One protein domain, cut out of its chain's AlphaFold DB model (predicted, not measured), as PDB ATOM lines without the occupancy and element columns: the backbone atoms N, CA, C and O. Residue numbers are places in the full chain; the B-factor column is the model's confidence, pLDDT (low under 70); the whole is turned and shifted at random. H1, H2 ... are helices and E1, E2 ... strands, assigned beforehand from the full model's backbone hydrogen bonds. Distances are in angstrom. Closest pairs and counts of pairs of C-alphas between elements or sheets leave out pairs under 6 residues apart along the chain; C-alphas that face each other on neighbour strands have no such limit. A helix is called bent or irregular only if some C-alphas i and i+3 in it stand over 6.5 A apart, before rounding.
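What this domain is: This is residues 34 to 108 and 119 to 208 of the 218 residues of an uncharacterized protein of Ferrovibrio sp (UniProt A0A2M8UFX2). One twisted sheet of seven strands makes the core, with helix H2 over one face and helices H3 and H4 over the other. The strand pair E4 and E5 forms a small ribbon beyond one end of E3, and the long stretch of residues 45 to 78, with no named element, leads from H1 to the edge strand E1. The printed part has 165 residues with four named helices and nine named strands, in the order H1 E1 E2 E3 E4 E5 H2 E6 E7 E8 E9 H3 H4; the large sheet runs E1 E2 E3 E9 E8 E7 E6, all antiparallel. The class is mixed, helices and strands, with under half of the residues in named elements. The whole is compact and rounded, with a radius of gyration of the C-alphas of 16.1 A and spans of 43 by 43 by 33 A.

Where its parts are: In the large sheet, E1 is residues 79 to 82, E2 residues 85 to 88, and E3 residues 96 to 101, 16.7 A long from first to last C-alpha. Next across the sheet come E9, residues 180 to 186, 20.2 A; E8, residues 160 to 166, 19.3 A; E7, residues 149 to 154, 16.7 A; and E6, residues 138 to 143, 13.2 A. C-alpha 79 lies at (44.414, -57.604, 23.926) and C-alpha 186 at (35.698, -46.753, 21.835). The smaller sheet has E4, residues 104 to 106, and E5, residues 119 to 121. The helices are H1, residues 38 to 44; H2, residues 125 to 135, 15.2 A; H3, residues 189 to 195; and H4, residues 199 to 206, ending with C-alpha 206 at (26.851, -35.592, 27.545).

How they stand to each other: E1 E2 E3 and E6 E7 E8 E9 are two meanders, each strand the antiparallel neighbour of the one before. E3 of the one and E9 of the other are antiparallel neighbours, with 166 degrees between their N-to-C directions and with N 99 and O 183 within hydrogen-bond range at 2.9 A. In the hairpin of E8 and E9, N 162 and O 184 are 2.8 A apart; in that of E1 and E2, N 82 and O 85 are 2.8 A apart. From edge to edge the strands' lines turn by 105 degrees. With helices on both faces, the sheet and H2, H3 and H4 form three layers. H2 has a height over the sheet of 9.1 A and lies over E9 and E8; its closest C-alphas to E7 are Leu 135 and Arg 153, 5.8 A. On the opposite face, H3 lies over E9 at a height of 7.9 A, slantwise at 38 degrees on the local plane; its closest C-alphas to E9 are Leu 192 and Gly 186, 5.9 A. H4, on the same face as H3, has its closest C-alphas to E6 at Cys 206 and Cys 139, 5.0 A. H3 and H4 form a helical hairpin and touch at Ser 193 and Ala 199, 5.2 A, running opposite ways at a steep tilt of 43 degrees. E3 runs on into E4 across a break of 2 residues at 95 degrees; E4 and E5 are antiparallel, with N 105 and O 120 at 2.8 A. H1 is not on the large sheet and touches no helix. Every O i to N i+4 pair is within hydrogen-bond range in H1, H3 and H4. H2 is irregular, with C-alphas 129 and 132 at 7.7 A; it has 2 of 7 such pairs within range and 6 of 8 O i to N i+3 pairs.

The domain as a whole: The C-alphas farthest apart are those of Leu 108 and Arg 208, 46.3 A. Residues 109 to 118 are cut out, and C-alphas 108 and 119 are 9.1 A apart across the cut, which falls in the link from E4 to E5. Of the links that are printed whole, H1 to E1, with 34 residues, and E8 to E9, with 13, are long. The mean pLDDT of the printed part is 89.6, and residue 108 is under 70.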
ATOM      1  N   LEU A  34      39.231 -43.729  13.112       94.25
ATOM      2  CA  LEU A  34      40.633 -43.830  13.518       94.25
ATOM      3  C   LEU A  34      40.724 -43.805  15.044       94.25
ATOM      4  O   LEU A  34      40.010 -43.049  15.704       94.25
ATOM      5  N   ILE A  35      41.606 -44.632  15.607       94.50
ATOM      6  CA  ILE A  35      41.902 -44.517  17.035       94.50
ATOM      7  C   ILE A  35      42.559 -43.148  17.300       94.50
ATOM      8  O   ILE A  35      43.320 -42.661  16.452       94.50
ATOM      9  N   PRO A  36      42.316 -42.511  18.457       94.88
ATOM     10  CA  PRO A  36      42.917 -41.214  18.746       94.88
ATOM     11  C   PRO A  36      44.442 -41.225  18.647       94.88
ATOM     12  O   PRO A  36      45.089 -42.208  19.028       94.88
ATOM     13  N   PHE A  37      45.012 -40.122  18.149       93.81
ATOM     14  CA  PHE A  37      46.453 -39.920  17.933       93.81
ATOM     15  C   PHE A  37      47.097 -40.852  16.888       93.81
ATOM     16  O   PHE A  37      48.320 -40.863  16.741       93.81
ATOM     17  N   GLU A  38      46.319 -41.623  16.119       92.62
ATOM     18  CA  GLU A  38      46.896 -42.557  15.141       92.62
ATOM     19  C   GLU A  38      47.623 -41.866  13.992       92.62
ATOM     20  O   GLU A  38      48.646 -42.363  13.533       92.62
ATOM     21  N   ILE A  39      47.136 -40.704  13.552       91.62
ATOM     22  CA  ILE A  39      47.796 -39.910  12.506       91.62
ATOM     23  C   ILE A  39      49.173 -39.438  12.986       91.62
ATOM     24  O   ILE A  39      50.141 -39.473  12.229       91.62
ATOM     25  N   GLU A  40      49.273 -39.008  14.244       90.25
ATOM     26  CA  GLU A  40      50.531 -38.568  14.853       90.25
ATOM     27  C   GLU A  40      51.504 -39.747  14.985       90.25
ATOM     28  O   GLU A  40      52.640 -39.653  14.522       90.25
ATOM     29  N   ARG A  41      51.032 -40.900  15.485       88.62
ATOM     30  CA  ARG A  41      51.825 -42.143  15.524       88.62
ATOM     31  C   ARG A  41      52.269 -42.607  14.136       88.62
ATOM     32  O   ARG A  41      53.368 -43.122  13.979       88.62
ATOM     33  N   ALA A  42      51.430 -42.454  13.115       89.19
ATOM     34  CA  ALA A  42      51.781 -42.807  11.741       89.19
ATOM     35  C   ALA A  42      52.909 -41.909  11.200       89.19
ATOM     36  O   ALA A  42      53.870 -42.401  10.611       89.19
ATOM     37  N   LYS A  43      52.854 -40.601  11.479       89.38
ATOM     38  CA  LYS A  43      53.935 -39.667  11.123       89.38
ATOM     39  C   LYS A  43      55.260 -40.034  11.792       89.38
ATOM     40  O   LYS A  43      56.282 -40.021  11.116       89.38
ATOM     41  N   GLU A  44      55.244 -40.410  13.070       87.25
ATOM     42  CA  GLU A  44      56.445 -40.867  13.792       87.25
ATOM     43  C   GLU A  44      57.049 -42.141  13.189       87.25
ATOM     44  O   GLU A  44      58.265 -42.305  13.179       87.25
ATOM     45  N   ARG A  45      56.210 -43.010  12.614       87.06
ATOM     46  CA  ARG A  45      56.641 -44.203  11.868       87.06
ATOM     47  C   ARG A  45      57.143 -43.898  10.450       87.06
ATOM     48  O   ARG A  45      57.532 -44.821   9.742       87.06
ATOM     49  N   GLY A  46      57.115 -42.640  10.007       83.44
ATOM     50  CA  GLY A  46      57.566 -42.241   8.672       83.44
ATOM     51  C   GLY A  46      56.573 -42.539   7.542       83.44
ATOM     52  O   GLY A  46      56.976 -42.560   6.380       83.44
ATOM     53  N   GLY A  47      55.282 -42.761   7.829       79.69
ATOM     54  CA  GLY A  47      54.290 -42.989   6.773       79.69
ATOM     55  C   GLY A  47      52.856 -43.217   7.254       79.69
ATOM     56  O   GLY A  47      52.603 -43.587   8.392       79.69
ATOM     57  N   SER A  48      51.882 -43.036   6.358       76.19
ATOM     58  CA  SER A  48      50.447 -43.209   6.642       76.19
ATOM     59  C   SER A  48      49.945 -44.654   6.504       76.19
ATOM     60  O   SER A  48      48.737 -44.896   6.535       76.19
ATOM     61  N   SER A  49      50.840 -45.622   6.299       75.69
ATOM     62  CA  SER A  49      50.466 -47.024   6.124       75.69
ATOM     63  C   SER A  49      50.135 -47.695   7.464       75.69
ATOM     64  O   SER A  49      50.698 -47.383   8.521       75.69
ATOM     65  N   GLY A  50      49.175 -48.624   7.420       79.81
ATOM     66  CA  GLY A  50      48.799 -49.446   8.571       79.81
ATOM     67  C   GLY A  50      48.193 -48.664   9.738       79.81
ATOM     68  O   GLY A  50      48.440 -49.029  10.883       79.81
ATOM     69  N   MET A  51      47.459 -47.576   9.467       89.38
ATOM     70  CA  MET A  51      46.656 -46.892  10.487       89.38
ATOM     71  C   MET A  51      45.563 -47.822  11.013       89.38
ATOM     72  O   MET A  51      44.895 -48.490  10.228       89.38
ATOM     73  N   ILE A  52      45.372 -47.826  12.328       90.75
ATOM     74  CA  ILE A  52      44.387 -48.674  13.001       90.75
ATOM     75  C   ILE A  52      43.099 -47.888  13.244       90.75
ATOM     76  O   ILE A  52      43.128 -46.740  13.703       90.75
ATOM     77  N   ARG A  53      41.955 -48.514  12.965       93.75
ATOM     78  CA  ARG A  53      40.633 -47.984  13.301       93.75
ATOM     79  C   ARG A  53      39.943 -48.862  14.333       93.75
ATOM     80  O   ARG A  53      40.165 -50.066  14.424       93.75
ATOM     81  N   LEU A  54      39.043 -48.246  15.082       94.00
ATOM     82  CA  LEU A  54      38.030 -48.965  15.835       94.00
ATOM     83  C   LEU A  54      37.125 -49.718  14.850       94.00
ATOM     84  O   LEU A  54      36.763 -49.191  13.796       94.00
ATOM     85  N   ASN A  55      36.759 -50.938  15.230       93.06
ATOM     86  CA  ASN A  55      36.078 -51.972  14.455       93.06
ATOM     87  C   ASN A  55      36.874 -52.582  13.288       93.06
ATOM     88  O   ASN A  55      36.306 -53.399  12.560       93.06
ATOM     89  N   ASP A  56      38.163 -52.264  13.130       91.31
ATOM     90  CA  ASP A  56      39.017 -53.007  12.200       91.31
ATOM     91  C   ASP A  56      39.273 -54.428  12.709       91.31
ATOM     92  O   ASP A  56      39.375 -54.675  13.913       91.31
ATOM     93  N   ASP A  57      39.397 -55.357  11.764       89.06
ATOM     94  CA  ASP A  57      39.821 -56.730  12.018       89.06
ATOM     95  C   ASP A  57      41.297 -56.756  12.440       89.06
ATOM     96  O   ASP A  57      42.166 -56.239  11.728       89.06
ATOM     97  N   VAL A  58      41.582 -57.378  13.585       87.00
ATOM     98  CA  VAL A  58      42.934 -57.483  14.141       87.00
ATOM     99  C   VAL A  58      43.874 -58.258  13.213       87.00
ATOM    100  O   VAL A  58      45.067 -57.971  13.187       87.00
ATOM    101  N   ALA A  59      43.356 -59.160  12.373       83.94
ATOM    102  CA  ALA A  59      44.155 -59.895  11.391       83.94
ATOM    103  C   ALA A  59      44.751 -58.991  10.295       83.94
ATOM    104  O   ALA A  59      45.682 -59.388   9.599       83.94
ATOM    105  N   ARG A  60      44.224 -57.771  10.126       81.69
ATOM    106  CA  ARG A  60      44.755 -56.765   9.186       81.69
ATOM    107  C   ARG A  60      45.806 -55.859   9.820       81.69
ATOM    108  O   ARG A  60      46.429 -55.061   9.120       81.69
ATOM    109  N   MET A  61      45.981 -55.951  11.135       81.38
ATOM    110  CA  MET A  61      46.975 -55.177  11.855       81.38
ATOM    111  C   MET A  61      48.374 -55.686  11.513       81.38
ATOM    112  O   MET A  61      48.625 -56.885  11.431       81.38
ATOM    113  N   SER A  62      49.306 -54.759  11.307       78.88
ATOM    114  CA  SER A  62      50.686 -55.130  11.015       78.88
ATOM    115  C   SER A  62      51.343 -55.744  12.253       78.88
ATOM    116  O   SER A  62      51.468 -55.077  13.281       78.88
ATOM    117  N   ALA A  63      51.788 -56.998  12.141       74.44
ATOM    118  CA  ALA A  63      52.418 -57.734  13.239       74.44
ATOM    119  C   ALA A  63      53.695 -57.059  13.763       74.44
ATOM    120  O   ALA A  63      54.015 -57.182  14.939       74.44
ATOM    121  N   THR A  64      54.392 -56.283  12.926       78.50
ATOM    122  CA  THR A  64      55.606 -55.550  13.322       78.50
ATOM    123  C   THR A  64      55.349 -54.459  14.361       78.50
ATOM    124  O   THR A  64      56.297 -53.972  14.967       78.50
ATOM    125  N   ARG A  65      54.086 -54.067  14.575       78.50
ATOM    126  CA  ARG A  65      53.695 -53.069  15.579       78.50
ATOM    127  C   ARG A  65      53.396 -53.677  16.951       78.50
ATOM    128  O   ARG A  65      53.243 -52.943  17.921       78.50
ATOM    129  N   ILE A  66      53.236 -54.996  17.027       81.31
ATOM    130  CA  ILE A  66      52.834 -55.685  18.250       81.31
ATOM    131  C   ILE A  66      54.081 -55.900  19.105       81.31
ATOM    132  O   ILE A  66      54.955 -56.684  18.749       81.31
ATOM    133  N   ILE A  67      54.155 -55.195  20.232       83.50
ATOM    134  CA  ILE A  67      55.219 -55.371  21.231       83.50
ATOM    135  C   ILE A  67      54.899 -56.587  22.096       83.50
ATOM    136  O   ILE A  67      55.769 -57.396  22.402       83.50
ATOM    137  N   GLU A  68      53.635 -56.708  22.488       83.62
ATOM    138  CA  GLU A  68      53.166 -57.774  23.356       83.62
ATOM    139  C   GLU A  68      51.766 -58.196  22.935       83.62
ATOM    140  O   GLU A  68      50.896 -57.367  22.650       83.62
ATOM    141  N   MET A  69      51.556 -59.503  22.912       83.19
ATOM    142  CA  MET A  69      50.261 -60.103  22.669       83.19
ATOM    143  C   MET A  69      50.180 -61.399  23.462       83.19
ATOM    144  O   MET A  69      50.840 -62.377  23.097       83.19
ATOM    145  N   PRO A  70      49.423 -61.409  24.563       79.50
ATOM    146  CA  PRO A  70      49.276 -62.604  25.362       79.50
ATOM    147  C   PRO A  70      48.628 -63.709  24.540       79.50
ATOM    148  O   PRO A  70      47.729 -63.478  23.730       79.50
ATOM    149  N   VAL A  71      49.100 -64.926  24.772       78.81
ATOM    150  CA  VAL A  71      48.537 -66.149  24.209       78.81
ATOM    151  C   VAL A  71      48.026 -66.968  25.382       78.81
ATOM    152  O   VAL A  71      48.794 -67.301  26.283       78.81
ATOM    153  N   VAL A  72      46.734 -67.276  25.380       73.81
ATOM    154  CA  VAL A  72      46.079 -68.084  26.415       73.81
ATOM    155  C   VAL A  72      45.610 -69.375  25.754       73.81
ATOM    156  O   VAL A  72      44.896 -69.335  24.754       73.81
ATOM    157  N   ASP A  73      46.070 -70.522  26.257       76.31
ATOM    158  CA  ASP A  73      45.735 -71.860  25.742       76.31
ATOM    159  C   ASP A  73      45.963 -72.038  24.227       76.31
ATOM    160  O   ASP A  73      45.163 -72.634  23.504       76.31
ATOM    161  N   GLY A  74      47.062 -71.471  23.717       74.44
ATOM    162  CA  GLY A  74      47.416 -71.529  22.294       74.44
ATOM    163  C   GLY A  74      46.552 -70.645  21.386       74.44
ATOM    164  O   GLY A  74      46.701 -70.701  20.165       74.44
ATOM    165  N   ARG A  75      45.666 -69.815  21.952       75.44
ATOM    166  CA  ARG A  75      44.875 -68.816  21.227       75.44
ATOM    167  C   ARG A  75      45.394 -67.415  21.512       75.44
ATOM    168  O   ARG A  75      45.798 -67.101  22.628       75.44
ATOM    169  N   MET A  76      45.359 -66.572  20.485       77.25
ATOM    170  CA  MET A  76      45.616 -65.139  20.617       77.25
ATOM    171  C   MET A  76      44.653 -64.562  21.660       77.25
ATOM    172  O   MET A  76      43.452 -64.836  21.603       77.25
ATOM    173  N   GLY A  77      45.195 -63.824  22.627       83.25
ATOM    174  CA  GLY A  77      44.421 -63.154  23.661       83.25
ATOM    175  C   GLY A  77      43.499 -62.082  23.087       83.25
ATOM    176  O   GLY A  77      43.482 -61.805  21.889       83.25
ATOM    177  N   ASP A  78      42.726 -61.456  23.962       88.50
ATOM    178  CA  ASP A  78      41.777 -60.397  23.618       88.50
ATOM    179  C   ASP A  78      42.390 -58.989  23.662       88.50
ATOM    180  O   ASP A  78      41.674 -58.005  23.475       88.50
ATOM    181  N   HIS A  79      43.700 -58.874  23.884       91.19
ATOM    182  CA  HIS A  79      44.414 -57.604  23.926       91.19
ATOM    183  C   HIS A  79      45.789 -57.668  23.255       91.19
ATOM    184  O   HIS A  79      46.392 -58.730  23.119       91.19
ATOM    185  N   ALA A  80      46.289 -56.511  22.824       91.06
ATOM    186  CA  ALA A  80      47.654 -56.347  22.331       91.06
ATOM    187  C   ALA A  80      48.204 -54.981  22.731       91.06
ATOM    188  O   ALA A  80      47.479 -53.986  22.732       91.06
ATOM    189  N   ARG A  81      49.504 -54.924  23.010       90.38
ATOM    190  CA  ARG A  81      50.235 -53.689  23.290       90.38
ATOM    191  C   ARG A  81      51.096 -53.307  22.091       90.38
ATOM    192  O   ARG A  81      51.848 -54.127  21.566       90.38
ATOM    193  N   LEU A  82      51.004 -52.047  21.685       87.56
ATOM    194  CA  LEU A  82      51.710 -51.436  20.557       87.56
ATOM    195  C   LEU A  82      52.117 -50.025  20.975       87.56
ATOM    196  O   LEU A  82      51.288 -49.363  21.558       87.56
ATOM    197  N   ASP A  83      53.310 -49.509  20.691       74.69
ATOM    198  CA  ASP A  83      53.610 -48.056  20.705       74.69
ATOM    199  C   ASP A  83      52.908 -47.180  21.800       74.69
ATOM    200  O   ASP A  83      52.253 -46.183  21.477       74.69
ATOM    201  N   ASN A  84      52.993 -47.541  23.095       79.31
ATOM    202  CA  ASN A  84      52.290 -46.875  24.227       79.31
ATOM    203  C   ASN A  84      50.748 -46.820  24.117       79.31
ATOM    204  O   ASN A  84      50.080 -45.921  24.632       79.31
ATOM    205  N   LEU A  85      50.192 -47.811  23.442       90.62
ATOM    206  CA  LEU A  85      48.792 -48.044  23.150       90.62
ATOM    207  C   LEU A  85      48.469 -49.511  23.473       90.62
ATOM    208  O   LEU A  85      49.207 -50.430  23.131       90.62
ATOM    209  N   GLU A  86      47.338 -49.743  24.112       94.06
ATOM    210  CA  GLU A  86      46.787 -51.074  24.344       94.06
ATOM    211  C   GLU A  86      45.464 -51.178  23.586       94.06
ATOM    212  O   GLU A  86      44.598 -50.310  23.698       94.06
ATOM    213  N   LEU A  87      45.306 -52.229  22.793       94.50
ATOM    214  CA  LEU A  87      44.085 -52.527  22.061       94.50
ATOM    215  C   LEU A  87      43.349 -53.672  22.734       94.50
ATOM    216  O   LEU A  87      43.978 -54.626  23.176       94.50
ATOM    217  N   PHE A  88      42.021 -53.595  22.743       94.50
ATOM    218  CA  PHE A  88      41.137 -54.670  23.186       94.50
ATOM    219  C   PHE A  88      40.254 -55.110  22.015       94.50
ATOM    220  O   PHE A  88      39.628 -54.270  21.360       94.50
ATOM    221  N   PHE A  89      40.218 -56.410  21.738       93.50
ATOM    222  CA  PHE A  89      39.545 -57.026  20.592       93.50
ATOM    223  C   PHE A  89      38.963 -58.415  20.934       93.50
ATOM    224  O   PHE A  89      39.330 -59.418  20.326       93.50
ATOM    225  N   PRO A  90      37.972 -58.507  21.838       89.38
ATOM    226  CA  PRO A  90      37.454 -59.781  22.355       89.38
ATOM    227  C   PRO A  90      36.818 -60.691  21.291       89.38
ATOM    228  O   PRO A  90      36.631 -61.881  21.518       89.38
ATOM    229  N   TYR A  91      36.480 -60.140  20.122       88.88
ATOM    230  CA  TYR A  91      35.882 -60.872  19.000       88.88
ATOM    231  C   TYR A  91      36.699 -60.739  17.706       88.88
ATOM    232  O   TYR A  91      36.140 -60.831  16.615       88.88
ATOM    233  N   GLY A  92      37.999 -60.444  17.813       88.81
ATOM    234  CA  GLY A  92      38.888 -60.264  16.659       88.81
ATOM    235  C   GLY A  92      38.747 -58.918  15.940       88.81
ATOM    236  O   GLY A  92      39.402 -58.692  14.930       88.81
ATOM    237  N   SER A  93      37.922 -57.996  16.442       91.75
ATOM    238  CA  SER A  93      37.876 -56.606  15.968       91.75
ATOM    239  C   SER A  93      38.242 -55.650  17.093       91.75
ATOM    240  O   SER A  93      37.805 -55.858  18.223       91.75
ATOM    241  N   VAL A  94      38.997 -54.595  16.790       93.69
ATOM    242  CA  VAL A  94      39.441 -53.595  17.774       93.69
ATOM    243  C   VAL A  94      38.245 -52.803  18.295       93.69
ATOM    244  O   VAL A  94      37.677 -51.996  17.568       93.69
ATOM    245  N   VAL A  95      37.851 -53.002  19.551       95.31
ATOM    246  CA  VAL A  95      36.695 -52.305  20.148       95.31
ATOM    247  C   VAL A  95      37.097 -51.178  21.090       95.31
ATOM    248  O   VAL A  95      36.358 -50.196  21.187       95.31
ATOM    249  N   LEU A  96      38.258 -51.292  21.748       96.62
ATOM    250  CA  LEU A  96      38.822 -50.232  22.582       96.62
ATOM    251  C   LEU A  96      40.299 -49.999  22.287       96.62
ATOM    252  O   LEU A  96      41.031 -50.913  21.907       96.62
ATOM    253  N   ALA A  97      40.713 -48.766  22.548       96.69
ATOM    254  CA  ALA A  97      42.085 -48.297  22.500       96.69
ATOM    255  C   ALA A  97      42.395 -47.517  23.786       96.69
ATOM    256  O   ALA A  97      41.734 -46.516  24.068       96.69
ATOM    257  N   THR A  98      43.395 -47.955  24.547       97.25
ATOM    258  CA  THR A  98      43.899 -47.270  25.743       97.25
ATOM    259  C   THR A  98      45.257 -46.649  25.446       97.25
ATOM    260  O   THR A  98      46.161 -47.354  25.012       97.25
ATOM    261  N   ALA A  99      45.435 -45.361  25.718       95.62
ATOM    262  CA  ALA A  99      46.731 -44.689  25.666       95.62
ATOM    263  C   ALA A  99      47.037 -44.028  27.012       95.62
ATOM    264  O   ALA A  99      46.148 -43.441  27.632       95.62
ATOM    265  N   GLU A 100      48.291 -44.105  27.452       94.12
ATOM    266  CA  GLU A 100      48.759 -43.441  28.670       94.12
ATOM    267  C   GLU A 100      49.750 -42.329  28.322       94.12
ATOM    268  O   GLU A 100      50.605 -42.486  27.450       94.12
ATOM    269  N   PHE A 101      49.628 -41.198  29.014       93.81
ATOM    270  CA  PHE A 101      50.490 -40.035  28.851       93.81
ATOM    271  C   PHE A 101      51.037 -39.632  30.214       93.81
ATOM    272  O   PHE A 101      50.293 -39.257  31.127       93.81
ATOM    273  N   HIS A 102      52.358 -39.675  30.336       91.81
ATOM    274  CA  HIS A 102      53.074 -39.303  31.547       91.81
ATOM    275  C   HIS A 102      54.134 -38.273  31.199       91.81
ATOM    276  O   HIS A 102      54.775 -38.394  30.167       91.81
ATOM    277  N   LYS A 103      54.332 -37.254  32.040       90.44
ATOM    278  CA  LYS A 103      55.372 -36.246  31.783       90.44
ATOM    279  C   LYS A 103      56.770 -36.853  31.846       90.44
ATOM    280  O   LYS A 103      57.650 -36.487  31.068       90.44
ATOM    281  N   TYR A 104      56.936 -37.778  32.780       87.62
ATOM    282  CA  TYR A 104      58.170 -38.488  33.049       87.62
ATOM    283  C   TYR A 104      57.972 -39.969  32.769       87.62
ATOM    284  O   TYR A 104      56.893 -40.504  33.010       87.62
ATOM    285  N   ARG A 105      59.028 -40.631  32.316       83.50
ATOM    286  CA  ARG A 105      59.121 -42.086  32.214       83.50
ATOM    287  C   ARG A 105      60.368 -42.558  32.960       83.50
ATOM    288  O   ARG A 105      61.367 -41.830  32.959       83.50
ATOM    289  N   PRO A 106      60.345 -43.745  33.586       78.00
ATOM    290  CA  PRO A 106      61.555 -44.328  34.152       78.00
ATOM    291  C   PRO A 106      62.635 -44.412  33.069       78.00
ATOM    292  O   PRO A 106      62.352 -44.857  31.951       78.00
ATOM    293  N   ALA A 107      63.855 -43.966  33.364       71.06
ATOM    294  CA  ALA A 107      64.984 -44.283  32.507       71.06
ATOM    295  C   ALA A 107      65.139 -45.806  32.463       71.06
ATOM    296  O   ALA A 107      65.060 -46.482  33.491       71.06
ATOM    297  N   LEU A 108      65.333 -46.357  31.263       64.50
ATOM    298  CA  LEU A 108      65.723 -47.752  31.093       64.50
ATOM    299  C   LEU A 108      67.169 -47.889  31.581       64.50
ATOM    300  O   LEU A 108      68.106 -47.884  30.788       64.50
ATOM    301  N   PHE A 119      64.719 -40.055  35.750       76.12
ATOM    302  CA  PHE A 119      63.473 -39.899  35.014       76.12
ATOM    303  C   PHE A 119      63.732 -39.109  33.740       76.12
ATOM    304  O   PHE A 119      64.233 -37.989  33.783       76.12
ATOM    305  N   ASN A 120      63.323 -39.674  32.610       83.50
ATOM    306  CA  ASN A 120      63.387 -38.998  31.322       83.50
ATOM    307  C   ASN A 120      62.056 -38.319  31.017       83.50
ATOM    308  O   ASN A 120      60.996 -38.831  31.378       83.50
ATOM    309  N   LEU A 121      62.100 -37.193  30.304       86.31
ATOM    310  CA  LEU A 121      60.896 -36.607  29.723       86.31
ATOM    311  C   LEU A 121      60.305 -37.569  28.686       86.31
ATOM    312  O   LEU A 121      61.034 -38.145  27.873       86.31
ATOM    313  N   ASP A 122      58.988 -37.746  28.719       87.25
ATOM    314  CA  ASP A 122      58.288 -38.488  27.675       87.25
ATOM    315  C   ASP A 122      58.021 -37.557  26.477       87.25
ATOM    316  O   ASP A 122      57.308 -36.556  26.630       87.25
ATOM    317  N   PRO A 123      58.557 -37.862  25.279       86.88
ATOM    318  CA  PRO A 123      58.334 -37.037  24.093       86.88
ATOM    319  C   PRO A 123      56.859 -36.984  23.663       86.88
ATOM    320  O   PRO A 123      56.463 -36.062  22.955       86.88
ATOM    321  N   HIS A 124      56.025 -37.936  24.089       89.50
ATOM    322  CA  HIS A 124      54.620 -38.006  23.691       89.50
ATOM    323  C   HIS A 124      53.680 -37.248  24.634       89.50
ATOM    324  O   HIS A 124      52.500 -37.095  24.309       89.50
ATOM    325  N   TYR A 125      54.165 -36.741  25.774       91.88
ATOM    326  CA  TYR A 125      53.316 -36.024  26.730       91.88
ATOM    327  C   TYR A 125      52.703 -34.746  26.143       91.88
ATOM    328  O   TYR A 125      51.586 -34.372  26.491       91.88
ATOM    329  N   ASP A 126      53.388 -34.092  25.202       92.19
ATOM    330  CA  ASP A 126      52.887 -32.865  24.573       92.19
ATOM    331  C   ASP A 126      51.598 -33.072  23.757       92.19
ATOM    332  O   ASP A 126      50.875 -32.102  23.515       92.19
ATOM    333  N   ARG A 127      51.235 -34.320  23.424       93.25
ATOM    334  CA  ARG A 127      49.938 -34.659  22.810       93.25
ATOM    335  C   ARG A 127      48.743 -34.329  23.705       93.25
ATOM    336  O   ARG A 127      47.636 -34.160  23.208       93.25
ATOM    337  N   VAL A 128      48.945 -34.148  25.012       94.31
ATOM    338  CA  VAL A 128      47.894 -33.655  25.919       94.31
ATOM    339  C   VAL A 128      47.322 -32.315  25.436       94.31
ATOM    340  O   VAL A 128      46.121 -32.071  25.553       94.31
ATOM    341  N   LYS A 129      48.144 -31.473  24.797       94.62
ATOM    342  CA  LYS A 129      47.714 -30.183  24.230       94.62
ATOM    343  C   LYS A 129      46.733 -30.337  23.061       94.62
ATOM    344  O   LYS A 129      46.021 -29.389  22.747       94.62
ATOM    345  N   THR A 130      46.682 -31.506  22.419       95.44
ATOM    346  CA  THR A 130      45.806 -31.793  21.271       95.44
ATOM    347  C   THR A 130      44.571 -32.612  21.658       95.44
ATOM    348  O   THR A 130      43.800 -33.008  20.788       95.44
ATOM    349  N   PHE A 131      44.308 -32.827  22.953       96.94
ATOM    350  CA  PHE A 131      43.148 -33.606  23.407       96.94
ATOM    351  C   PHE A 131      41.819 -33.073  22.874       96.94
ATOM    352  O   PHE A 131      41.004 -33.854  22.398       96.94
ATOM    353  N   ASP A 132      41.603 -31.759  22.885       96.31
ATOM    354  CA  ASP A 132      40.349 -31.181  22.393       96.31
ATOM    355  C   ASP A 132      40.126 -31.436  20.896       96.31
ATOM    356  O   ASP A 132      38.987 -31.642  20.474       96.31
ATOM    357  N   SER A 133      41.193 -31.445  20.088       95.88
ATOM    358  CA  SER A 133      41.090 -31.691  18.646       95.88
ATOM    359  C   SER A 133      41.012 -33.179  18.302       95.88
ATOM    360  O   SER A 133      40.345 -33.534  17.335       95.88
ATOM    361  N   GLN A 134      41.653 -34.048  19.090       95.38
ATOM    362  CA  GLN A 134      41.697 -35.497  18.850       95.38
ATOM    363  C   GLN A 134      40.516 -36.249  19.480       95.38
ATOM    364  O   GLN A 134      39.994 -37.194  18.896       95.38
ATOM    365  N   LEU A 135      40.094 -35.841  20.678       97.25
ATOM    366  CA  LEU A 135      39.080 -36.526  21.489       97.25
ATOM    367  C   LEU A 135      37.743 -35.779  21.509       97.25
ATOM    368  O   LEU A 135      36.730 -36.335  21.924       97.25
ATOM    369  N   GLY A 136      37.734 -34.519  21.076       96.50
ATOM    370  CA  GLY A 136      36.628 -33.599  21.296       96.50
ATOM    371  C   GLY A 136      36.737 -32.864  22.634       96.50
ATOM    372  O   GLY A 136      37.554 -33.175  23.511       96.50
ATOM    373  N   ARG A 137      35.878 -31.854  22.785       96.75
ATOM    374  CA  ARG A 137      35.761 -31.086  24.028       96.75
ATOM    375  C   ARG A 137      35.160 -31.950  25.134       96.75
ATOM    376  O   ARG A 137      34.395 -32.879  24.874       96.75
ATOM    377  N   VAL A 138      35.479 -31.601  26.375       97.50
ATOM    378  CA  VAL A 138      34.868 -32.217  27.558       97.50
ATOM    379  C   VAL A 138      33.364 -31.954  27.549       97.50
ATOM    380  O   VAL A 138      32.939 -30.801  27.500       97.50
ATOM    381  N   CYS A 139      32.563 -33.019  27.598       96.75
ATOM    382  CA  CYS A 139      31.101 -32.932  27.659       96.75
ATOM    383  C   CYS A 139      30.528 -33.381  29.008       96.75
ATOM    384  O   CYS A 139      29.409 -33.008  29.351       96.75
ATOM    385  N   ALA A 140      31.292 -34.147  29.789       97.44
ATOM    386  CA  ALA A 140      30.958 -34.491  31.163       97.44
ATOM    387  C   ALA A 140      32.227 -34.697  31.991       97.44
ATOM    388  O   ALA A 140      33.288 -35.042  31.463       97.44
ATOM    389  N   THR A 141      32.115 -34.484  33.296       97.19
ATOM    390  CA  THR A 141      33.241 -34.577  34.225       97.19
ATOM    391  C   THR A 141      32.765 -35.097  35.568       97.19
ATOM    392  O   THR A 141      31.691 -34.736  36.043       97.19
ATOM    393  N   GLU A 142      33.593 -35.914  36.201       95.56
ATOM    394  CA  GLU A 142      33.448 -36.331  37.586       95.56
ATOM    395  C   GLU A 142      34.756 -36.079  38.326       95.56
ATOM    396  O   GLU A 142      35.828 -36.435  37.842       95.56
ATOM    397  N   ASN A 143      34.660 -35.449  39.494       94.88
ATOM    398  CA  ASN A 143      35.796 -35.223  40.378       94.88
ATOM    399  C   ASN A 143      35.692 -36.179  41.563       94.88
ATOM    400  O   ASN A 143      34.608 -36.363  42.118       94.88
ATOM    401  N   PHE A 144      36.826 -36.735  41.967       91.69
ATOM    402  CA  PHE A 144      36.940 -37.614  43.121       91.69
ATOM    403  C   PHE A 144      37.601 -36.869  44.284       91.69
ATOM    404  O   PHE A 144      38.334 -35.897  44.095       91.69
ATOM    405  N   ALA A 145      37.342 -37.329  45.510       88.62
ATOM    406  CA  ALA A 145      37.857 -36.693  46.725       88.62
ATOM    407  C   ALA A 145      39.396 -36.736  46.836       88.62
ATOM    408  O   ALA A 145      39.988 -35.927  47.540       88.62
ATOM    409  N   ASP A 146      40.041 -37.661  46.126       86.44
ATOM    410  CA  ASP A 146      41.494 -37.860  46.097       86.44
ATOM    411  C   ASP A 146      42.216 -36.993  45.047       86.44
ATOM    412  O   ASP A 146      43.400 -37.191  44.774       86.44
ATOM    413  N   GLY A 147      41.511 -36.036  44.438       83.56
ATOM    414  CA  GLY A 147      42.062 -35.151  43.414       83.56
ATOM    415  C   GLY A 147      42.148 -35.784  42.025       83.56
ATOM    416  O   GLY A 147      42.607 -35.123  41.091       83.56
ATOM    417  N   ARG A 148      41.689 -37.032  41.847       92.06
ATOM    418  CA  ARG A 148      41.479 -37.596  40.511       92.06
ATOM    419  C   ARG A 148      40.259 -36.961  39.858       92.06
ATOM    420  O   ARG A 148      39.300 -36.552  40.515       92.06
ATOM    421  N   ARG A 149      40.279 -36.929  38.532       95.19
ATOM    422  CA  ARG A 149      39.157 -36.466  37.720       95.19
ATOM    423  C   ARG A 149      38.991 -37.368  36.516       95.19
ATOM    424  O   ARG A 149      39.974 -37.706  35.867       95.19
ATOM    425  N   THR A 150      37.754 -37.700  36.184       97.25
ATOM    426  CA  THR A 150      37.429 -38.445  34.970       97.25
ATOM    427  C   THR A 150      36.575 -37.573  34.065       97.25
ATOM    428  O   THR A 150      35.586 -36.978  34.490       97.25
ATOM    429  N   GLU A 151      36.970 -37.474  32.804       97.50
ATOM    430  CA  GLU A 151      36.295 -36.684  31.782       97.50
ATOM    431  C   GLU A 151      35.747 -37.605  30.698       97.50
ATOM    432  O   GLU A 151      36.414 -38.549  30.285       97.50
ATOM    433  N   MET A 152      34.557 -37.293  30.192       98.12
ATOM    434  CA  MET A 152      34.053 -37.865  28.949       98.12
ATOM    435  C   MET A 152      34.172 -36.836  27.836       98.12
ATOM    436  O   MET A 152      33.791 -35.669  27.989       98.12
ATOM    437  N   ARG A 153      34.687 -37.301  26.703       97.94
ATOM    438  CA  ARG A 153      34.856 -36.539  25.471       97.94
ATOM    439  C   ARG A 153      34.274 -37.350  24.322       97.94
ATOM    440  O   ARG A 153      34.371 -38.577  24.316       97.94
ATOM    441  N   ILE A 154      33.630 -36.668  23.383       97.06
ATOM    442  CA  ILE A 154      33.066 -37.292  22.185       97.06
ATOM    443  C   ILE A 154      33.580 -36.510  20.982       97.06
ATOM    444  O   ILE A 154      33.300 -35.315  20.850       97.06
ATOM    445  N   SER A 155      34.341 -37.179  20.120       96.38
ATOM    446  CA  SER A 155      34.895 -36.563  18.916       96.38
ATOM    447  C   SER A 155      33.824 -36.379  17.835       96.38
ATOM    448  O   SER A 155      32.732 -36.953  17.901       96.38
ATOM    449  N   SER A 156      34.139 -35.610  16.788       92.69
ATOM    450  CA  SER A 156      33.271 -35.476  15.606       92.69
ATOM    451  C   SER A 156      32.986 -36.819  14.926       92.69
ATOM    452  O   SER A 156      31.896 -37.022  14.392       92.69
ATOM    453  N   ASP A 157      33.933 -37.755  15.016       92.88
ATOM    454  CA  ASP A 157      33.832 -39.110  14.466       92.88
ATOM    455  C   ASP A 157      33.067 -40.067  15.397       92.88
ATOM    456  O   ASP A 157      33.044 -41.279  15.178       92.88
ATOM    457  N   ARG A 158      32.418 -39.526  16.440       94.31
ATOM    458  CA  ARG A 158      31.635 -40.254  17.450       94.31
ATOM    459  C   ARG A 158      32.451 -41.242  18.284       94.31
ATOM    460  O   ARG A 158      31.876 -42.125  18.919       94.31
ATOM    461  N   VAL A 159      33.774 -41.085  18.319       97.00
ATOM    462  CA  VAL A 159      34.618 -41.826  19.257       97.00
ATOM    463  C   VAL A 159      34.373 -41.257  20.646       97.00
ATOM    464  O   VAL A 159      34.524 -40.056  20.863       97.00
ATOM    465  N   MET A 160      33.967 -42.120  21.571       97.88
ATOM    466  CA  MET A 160      33.821 -41.789  22.982       97.88
ATOM    467  C   MET A 160      35.140 -42.080  23.683       97.88
ATOM    468  O   MET A 160      35.684 -43.175  23.528       97.88
ATOM    469  N   SER A 161      35.620 -41.127  24.472       98.31
ATOM    470  CA  SER A 161      36.866 -41.240  25.220       98.31
ATOM    471  C   SER A 161      36.640 -40.891  26.685       98.31
ATOM    472  O   SER A 161      36.208 -39.783  27.005       98.31
ATOM    473  N   VAL A 162      36.978 -41.830  27.566       98.31
ATOM    474  CA  VAL A 162      37.105 -41.600  29.005       98.31
ATOM    475  C   VAL A 162      38.555 -41.227  29.288       98.31
ATOM    476  O   VAL A 162      39.467 -42.002  28.999       98.31
ATOM    477  N   VAL A 163      38.773 -40.030  29.827       98.19
ATOM    478  CA  VAL A 163      40.095 -39.520  30.198       98.19
ATOM    479  C   VAL A 163      40.189 -39.458  31.711       98.19
ATOM    480  O   VAL A 163      39.510 -38.656  32.346       98.19
ATOM    481  N   HIS A 164      41.053 -40.284  32.287       97.56
ATOM    482  CA  HIS A 164      41.421 -40.199  33.696       97.56
ATOM    483  C   HIS A 164      42.587 -39.247  33.851       97.56
ATOM    484  O   HIS A 164      43.648 -39.479  33.279       97.56
ATOM    485  N   VAL A 165      42.387 -38.207  34.645       95.62
ATOM    486  CA  VAL A 165      43.410 -37.275  35.099       95.62
ATOM    487  C   VAL A 165      43.788 -37.689  36.514       95.62
ATOM    488  O   VAL A 165      42.979 -37.594  37.441       95.62
ATOM    489  N   THR A 166      45.008 -38.181  36.680       93.62
ATOM    490  CA  THR A 166      45.544 -38.597  37.979       93.62
ATOM    491  C   THR A 166      46.771 -37.764  38.329       93.62
ATOM    492  O   THR A 166      47.411 -37.206  37.433       93.62
ATOM    493  N   PRO A 167      47.166 -37.703  39.613       90.06
ATOM    494  CA  PRO A 167      48.483 -37.198  39.980       90.06
ATOM    495  C   PRO A 167      49.590 -37.874  39.158       90.06
ATOM    496  O   PRO A 167      49.405 -38.978  38.629       90.06
ATOM    497  N   ALA A 168      50.734 -37.203  39.022       88.81
ATOM    498  CA  ALA A 168      51.864 -37.729  38.270       88.81
ATOM    499  C   ALA A 168      52.250 -39.136  38.744       88.81
ATOM    500  O   ALA A 168      52.617 -39.340  39.899       88.81
ATOM    501  N   LYS A 169      52.197 -40.100  37.822       84.69
ATOM    502  CA  LYS A 169      52.559 -41.502  38.074       84.69
ATOM    503  C   LYS A 169      54.042 -41.672  38.419       84.69
ATOM    504  O   LYS A 169      54.399 -42.594  39.143       84.69
ATOM    505  N   TYR A 170      54.895 -40.791  37.900       83.56
ATOM    506  CA  TYR A 170      56.344 -40.838  38.072       83.56
ATOM    507  C   TYR A 170      56.857 -39.519  38.662       83.56
ATOM    508  O   TYR A 170      56.471 -38.436  38.213       83.56
ATOM    509  N   ALA A 171      57.719 -39.618  39.674       72.12
ATOM    510  CA  ALA A 171      58.192 -38.495  40.479       72.12
ATOM    511  C   ALA A 171      59.381 -37.770  39.818       72.12
ATOM    512  O   ALA A 171      60.531 -37.991  40.182       72.12
ATOM    513  N   GLY A 172      59.103 -36.907  38.839       70.56
ATOM    514  CA  GLY A 172      60.088 -35.984  38.260       70.56
ATOM    515  C   GLY A 172      60.026 -34.560  38.846       70.56
ATOM    516  O   GLY A 172      59.104 -34.235  39.604       70.56
ATOM    517  N   PRO A 173      60.973 -33.674  38.484       71.31
ATOM    518  CA  PRO A 173      60.934 -32.263  38.880       71.31
ATOM    519  C   PRO A 173      59.641 -31.594  38.393       71.31
ATOM    520  O   PRO A 173      59.387 -31.583  37.199       71.31
ATOM    521  N   GLY A 174      58.800 -31.047  39.275       74.69
ATOM    522  CA  GLY A 174      57.512 -30.459  38.859       74.69
ATOM    523  C   GLY A 174      56.398 -31.483  38.589       74.69
ATOM    524  O   GLY A 174      55.394 -31.158  37.955       74.69
ATOM    525  N   ALA A 175      56.527 -32.719  39.085       74.00
ATOM    526  CA  ALA A 175      55.479 -33.742  39.011       74.00
ATOM    527  C   ALA A 175      54.119 -33.275  39.574       74.00
ATOM    528  O   ALA A 175      53.078 -33.661  39.054       74.00
ATOM    529  N   GLN A 176      54.107 -32.399  40.585       74.25
ATOM    530  CA  GLN A 176      52.859 -31.846  41.133       74.25
ATOM    531  C   GLN A 176      52.077 -30.990  40.122       74.25
ATOM    532  O   GLN A 176      50.855 -30.928  40.197       74.25
ATOM    533  N   GLU A 177      52.760 -30.373  39.156       84.50
ATOM    534  CA  GLU A 177      52.154 -29.497  38.145       84.50
ATOM    535  C   GLU A 177      51.757 -30.252  36.866       84.50
ATOM    536  O   GLU A 177      51.059 -29.712  36.009       84.50
ATOM    537  N   ASN A 178      52.198 -31.507  36.719       88.62
ATOM    538  CA  ASN A 178      52.071 -32.278  35.484       88.62
ATOM    539  C   ASN A 178      51.333 -33.606  35.737       88.62
ATOM    540  O   ASN A 178      51.979 -34.635  35.958       88.62
ATOM    541  N   PRO A 179      49.988 -33.626  35.690       92.38
ATOM    542  CA  PRO A 179      49.214 -34.841  35.924       92.38
ATOM    543  C   PRO A 179      49.482 -35.911  34.858       92.38
ATOM    544  O   PRO A 179      49.960 -35.635  33.754       92.38
ATOM    545  N   SER A 180      49.163 -37.155  35.194       93.56
ATOM    546  CA  SER A 180      49.142 -38.272  34.252       93.56
ATOM    547  C   SER A 180      47.752 -38.460  33.665       93.56
ATOM    548  O   SER A 180      46.751 -38.218  34.338       93.56
ATOM    549  N   TYR A 181      47.707 -38.919  32.416       96.00
ATOM    550  CA  TYR A 181      46.461 -39.151  31.699       96.00
ATOM    551  C   TYR A 181      46.370 -40.595  31.220       96.00
ATOM    552  O   TYR A 181      47.304 -41.095  30.597       96.00
ATOM    553  N   LYS A 182      45.228 -41.243  31.452       96.44
ATOM    554  CA  LYS A 182      44.853 -42.505  30.799       96.44
ATOM    555  C   LYS A 182      43.615 -42.246  29.957       96.44
ATOM    556  O   LYS A 182      42.583 -41.845  30.486       96.44
ATOM    557  N   VAL A 183      43.720 -42.468  28.655       97.62
ATOM    558  CA  VAL A 183      42.651 -42.240  27.683       97.62
ATOM    559  C   VAL A 183      42.162 -43.588  27.180       97.62
ATOM    560  O   VAL A 183      42.911 -44.276  26.495       97.62
ATOM    561  N   VAL A 184      40.918 -43.958  27.480       98.06
ATOM    562  CA  VAL A 184      40.274 -45.172  26.954       98.06
ATOM    563  C   VAL A 184      39.195 -44.771  25.969       98.06
ATOM    564  O   VAL A 184      38.286 -44.024  26.316       98.06
ATOM    565  N   SER A 185      39.313 -45.240  24.731       97.88
ATOM    566  CA  SER A 185      38.472 -44.804  23.616       97.88
ATOM    567  C   SER A 185      37.769 -45.966  22.934       97.88
ATOM    568  O   SER A 185      38.369 -47.022  22.749       97.88
ATOM    569  N   GLY A 186      36.521 -45.756  22.517       97.19
ATOM    570  CA  GLY A 186      35.698 -46.753  21.835       97.19
ATOM    571  C   GLY A 186      34.533 -46.136  21.059       97.19
ATOM    572  O   GLY A 186      34.167 -44.982  21.271       97.19
ATOM    573  N   LEU A 187      33.934 -46.916  20.155       95.94
ATOM    574  CA  LEU A 187      32.747 -46.505  19.382       95.94
ATOM    575  C   LEU A 187      31.426 -46.941  20.017       95.94
ATOM    576  O   LEU A 187      30.376 -46.386  19.705       95.94
ATOM    577  N   GLU A 188      31.457 -47.941  20.896       94.44
ATOM    578  CA  GLU A 188      30.253 -48.495  21.505       94.44
ATOM    579  C   GLU A 188      30.340 -48.413  23.025       94.44
ATOM    580  O   GLU A 188      31.272 -48.934  23.645       94.44
ATOM    581  N   ILE A 189      29.319 -47.805  23.633       95.00
ATOM    582  CA  ILE A 189      29.286 -47.556  25.075       95.00
ATOM    583  C   ILE A 189      29.342 -48.850  25.891       95.00
ATOM    584  O   ILE A 189      29.895 -48.846  26.983       95.00
ATOM    585  N   ARG A 190      28.846 -49.973  25.354       94.06
ATOM    586  CA  ARG A 190      28.894 -51.278  26.032       94.06
ATOM    587  C   ARG A 190      30.320 -51.776  26.271       94.06
ATOM    588  O   ARG A 190      30.594 -52.322  27.330       94.06
ATOM    589  N   PHE A 191      31.225 -51.576  25.309       93.88
ATOM    590  CA  PHE A 191      32.620 -51.988  25.464       93.88
ATOM    591  C   PHE A 191      33.347 -51.005  26.363       93.88
ATOM    592  O   PHE A 191      34.083 -51.416  27.252       93.88
ATOM    593  N   LEU A 192      33.081 -49.709  26.185       95.00
ATOM    594  CA  LEU A 192      33.693 -48.684  27.018       95.00
ATOM    595  C   LEU A 192      33.309 -48.875  28.491       95.00
ATOM    596  O   LEU A 192      34.191 -48.903  29.333       95.00
ATOM    597  N   SER A 193      32.033 -49.141  28.780       94.94
ATOM    598  CA  SER A 193      31.526 -49.367  30.144       94.94
ATOM    599  C   SER A 193      31.999 -50.682  30.765       94.94
ATOM    600  O   SER A 193      32.005 -50.811  31.983       94.94
ATOM    601  N   PHE A 194      32.417 -51.653  29.947       92.25
ATOM    602  CA  PHE A 194      33.032 -52.884  30.440       92.25
ATOM    603  C   PHE A 194      34.420 -52.624  31.046       92.25
ATOM    604  O   PHE A 194      34.745 -53.202  32.079       92.25
ATOM    605  N   LYS A 195      35.229 -51.749  30.428       91.50
ATOM    606  CA  LYS A 195      36.571 -51.387  30.929       91.50
ATOM    607  C   LYS A 195      36.550 -50.173  31.868       91.50
ATOM    608  O   LYS A 195      37.430 -50.053  32.712       91.50
ATOM    609  N   GLU A 196      35.559 -49.297  31.723       95.56
ATOM    610  CA  GLU A 196      35.422 -48.018  32.428       95.56
ATOM    611  C   GLU A 196      33.985 -47.870  32.976       95.56
ATOM    612  O   GLU A 196      33.119 -47.318  32.290       95.56
ATOM    613  N   PRO A 197      33.688 -48.373  34.189       93.69
ATOM    614  CA  PRO A 197      32.325 -48.447  34.734       93.69
ATOM    615  C   PRO A 197      31.571 -47.109  34.788       93.69
ATOM    616  O   PRO A 197      30.344 -47.068  34.673       93.69
ATOM    617  N   GLU A 198      32.280 -45.990  34.927       93.38
ATOM    618  CA  GLU A 198      31.701 -44.645  34.983       93.38
ATOM    619  C   GLU A 198      31.268 -44.120  33.601       93.38
ATOM    620  O   GLU A 198      30.525 -43.132  33.516       93.38
ATOM    621  N   ALA A 199      31.698 -44.772  32.512       96.56
ATOM    622  CA  ALA A 199      31.496 -44.311  31.142       96.56
ATOM    623  C   ALA A 199      30.019 -44.099  30.806       96.56
ATOM    624  O   ALA A 199      29.666 -43.075  30.224       96.56
ATOM    625  N   GLU A 200      29.134 -45.024  31.191       96.19
ATOM    626  CA  GLU A 200      27.710 -44.920  30.869       96.19
ATOM    627  C   GLU A 200      27.060 -43.705  31.542       96.19
ATOM    628  O   GLU A 200      26.297 -42.958  30.919       96.19
ATOM    629  N   ARG A 201      27.398 -43.463  32.813       95.94
ATOM    630  CA  ARG A 201      26.887 -42.323  33.580       95.94
ATOM    631  C   ARG A 201      27.358 -41.004  32.969       95.94
ATOM    632  O   ARG A 201      26.539 -40.100  32.798       95.94
ATOM    633  N   LEU A 202      28.639 -40.900  32.615       96.62
ATOM    634  CA  LEU A 202      29.200 -39.715  31.961       96.62
ATOM    635  C   LEU A 202      28.622 -39.510  30.554       96.62
ATOM    636  O   LEU A 202      28.251 -38.396  30.192       96.62
ATOM    637  N   TYR A 203      28.460 -40.583  29.778       96.75
ATOM    638  CA  TYR A 203      27.842 -40.528  28.455       96.75
ATOM    639  C   TYR A 203      26.419 -39.969  28.532       96.75
ATOM    640  O   TYR A 203      26.073 -39.049  27.793       96.75
ATOM    641  N   ARG A 204      25.603 -40.443  29.485       95.94
ATOM    642  CA  ARG A 204      24.251 -39.907  29.715       95.94
ATOM    643  C   ARG A 204      24.260 -38.415  30.059       95.94
ATOM    644  O   ARG A 204      23.321 -37.723  29.682       95.94
ATOM    645  N   GLN A 205      25.284 -37.911  30.750       95.38
ATOM    646  CA  GLN A 205      25.427 -36.474  31.017       95.38
ATOM    647  C   GLN A 205      25.717 -35.690  29.734       95.38
ATOM    648  O   GLN A 205      25.079 -34.666  29.515       95.38
ATOM    649  N   CYS A 206      26.578 -36.206  28.850       94.25
ATOM    650  CA  CYS A 206      26.851 -35.592  27.545       94.25
ATOM    651  C   CYS A 206      25.621 -35.551  26.623       94.25
ATOM    652  O   CYS A 206      25.509 -34.661  25.787       94.25
ATOM    653  N   GLN A 207      24.698 -36.509  26.765       91.62
ATOM    654  CA  GLN A 207      23.449 -36.556  25.995       91.62
ATOM    655  C   GLN A 207      22.368 -35.607  26.530       91.62
ATOM    656  O   GLN A 207      21.367 -35.370  25.851       91.62
ATOM    657  N   ARG A 208      22.517 -35.077  27.750       84.81
ATOM    658  CA  ARG A 208      21.541 -34.125  28.283       84.81
ATOM    659  C   ARG A 208      21.725 -32.790  27.564       84.81
ATOM    660  O   ARG A 208      22.836 -32.262  27.570       84.81
TER     661      ARG A 208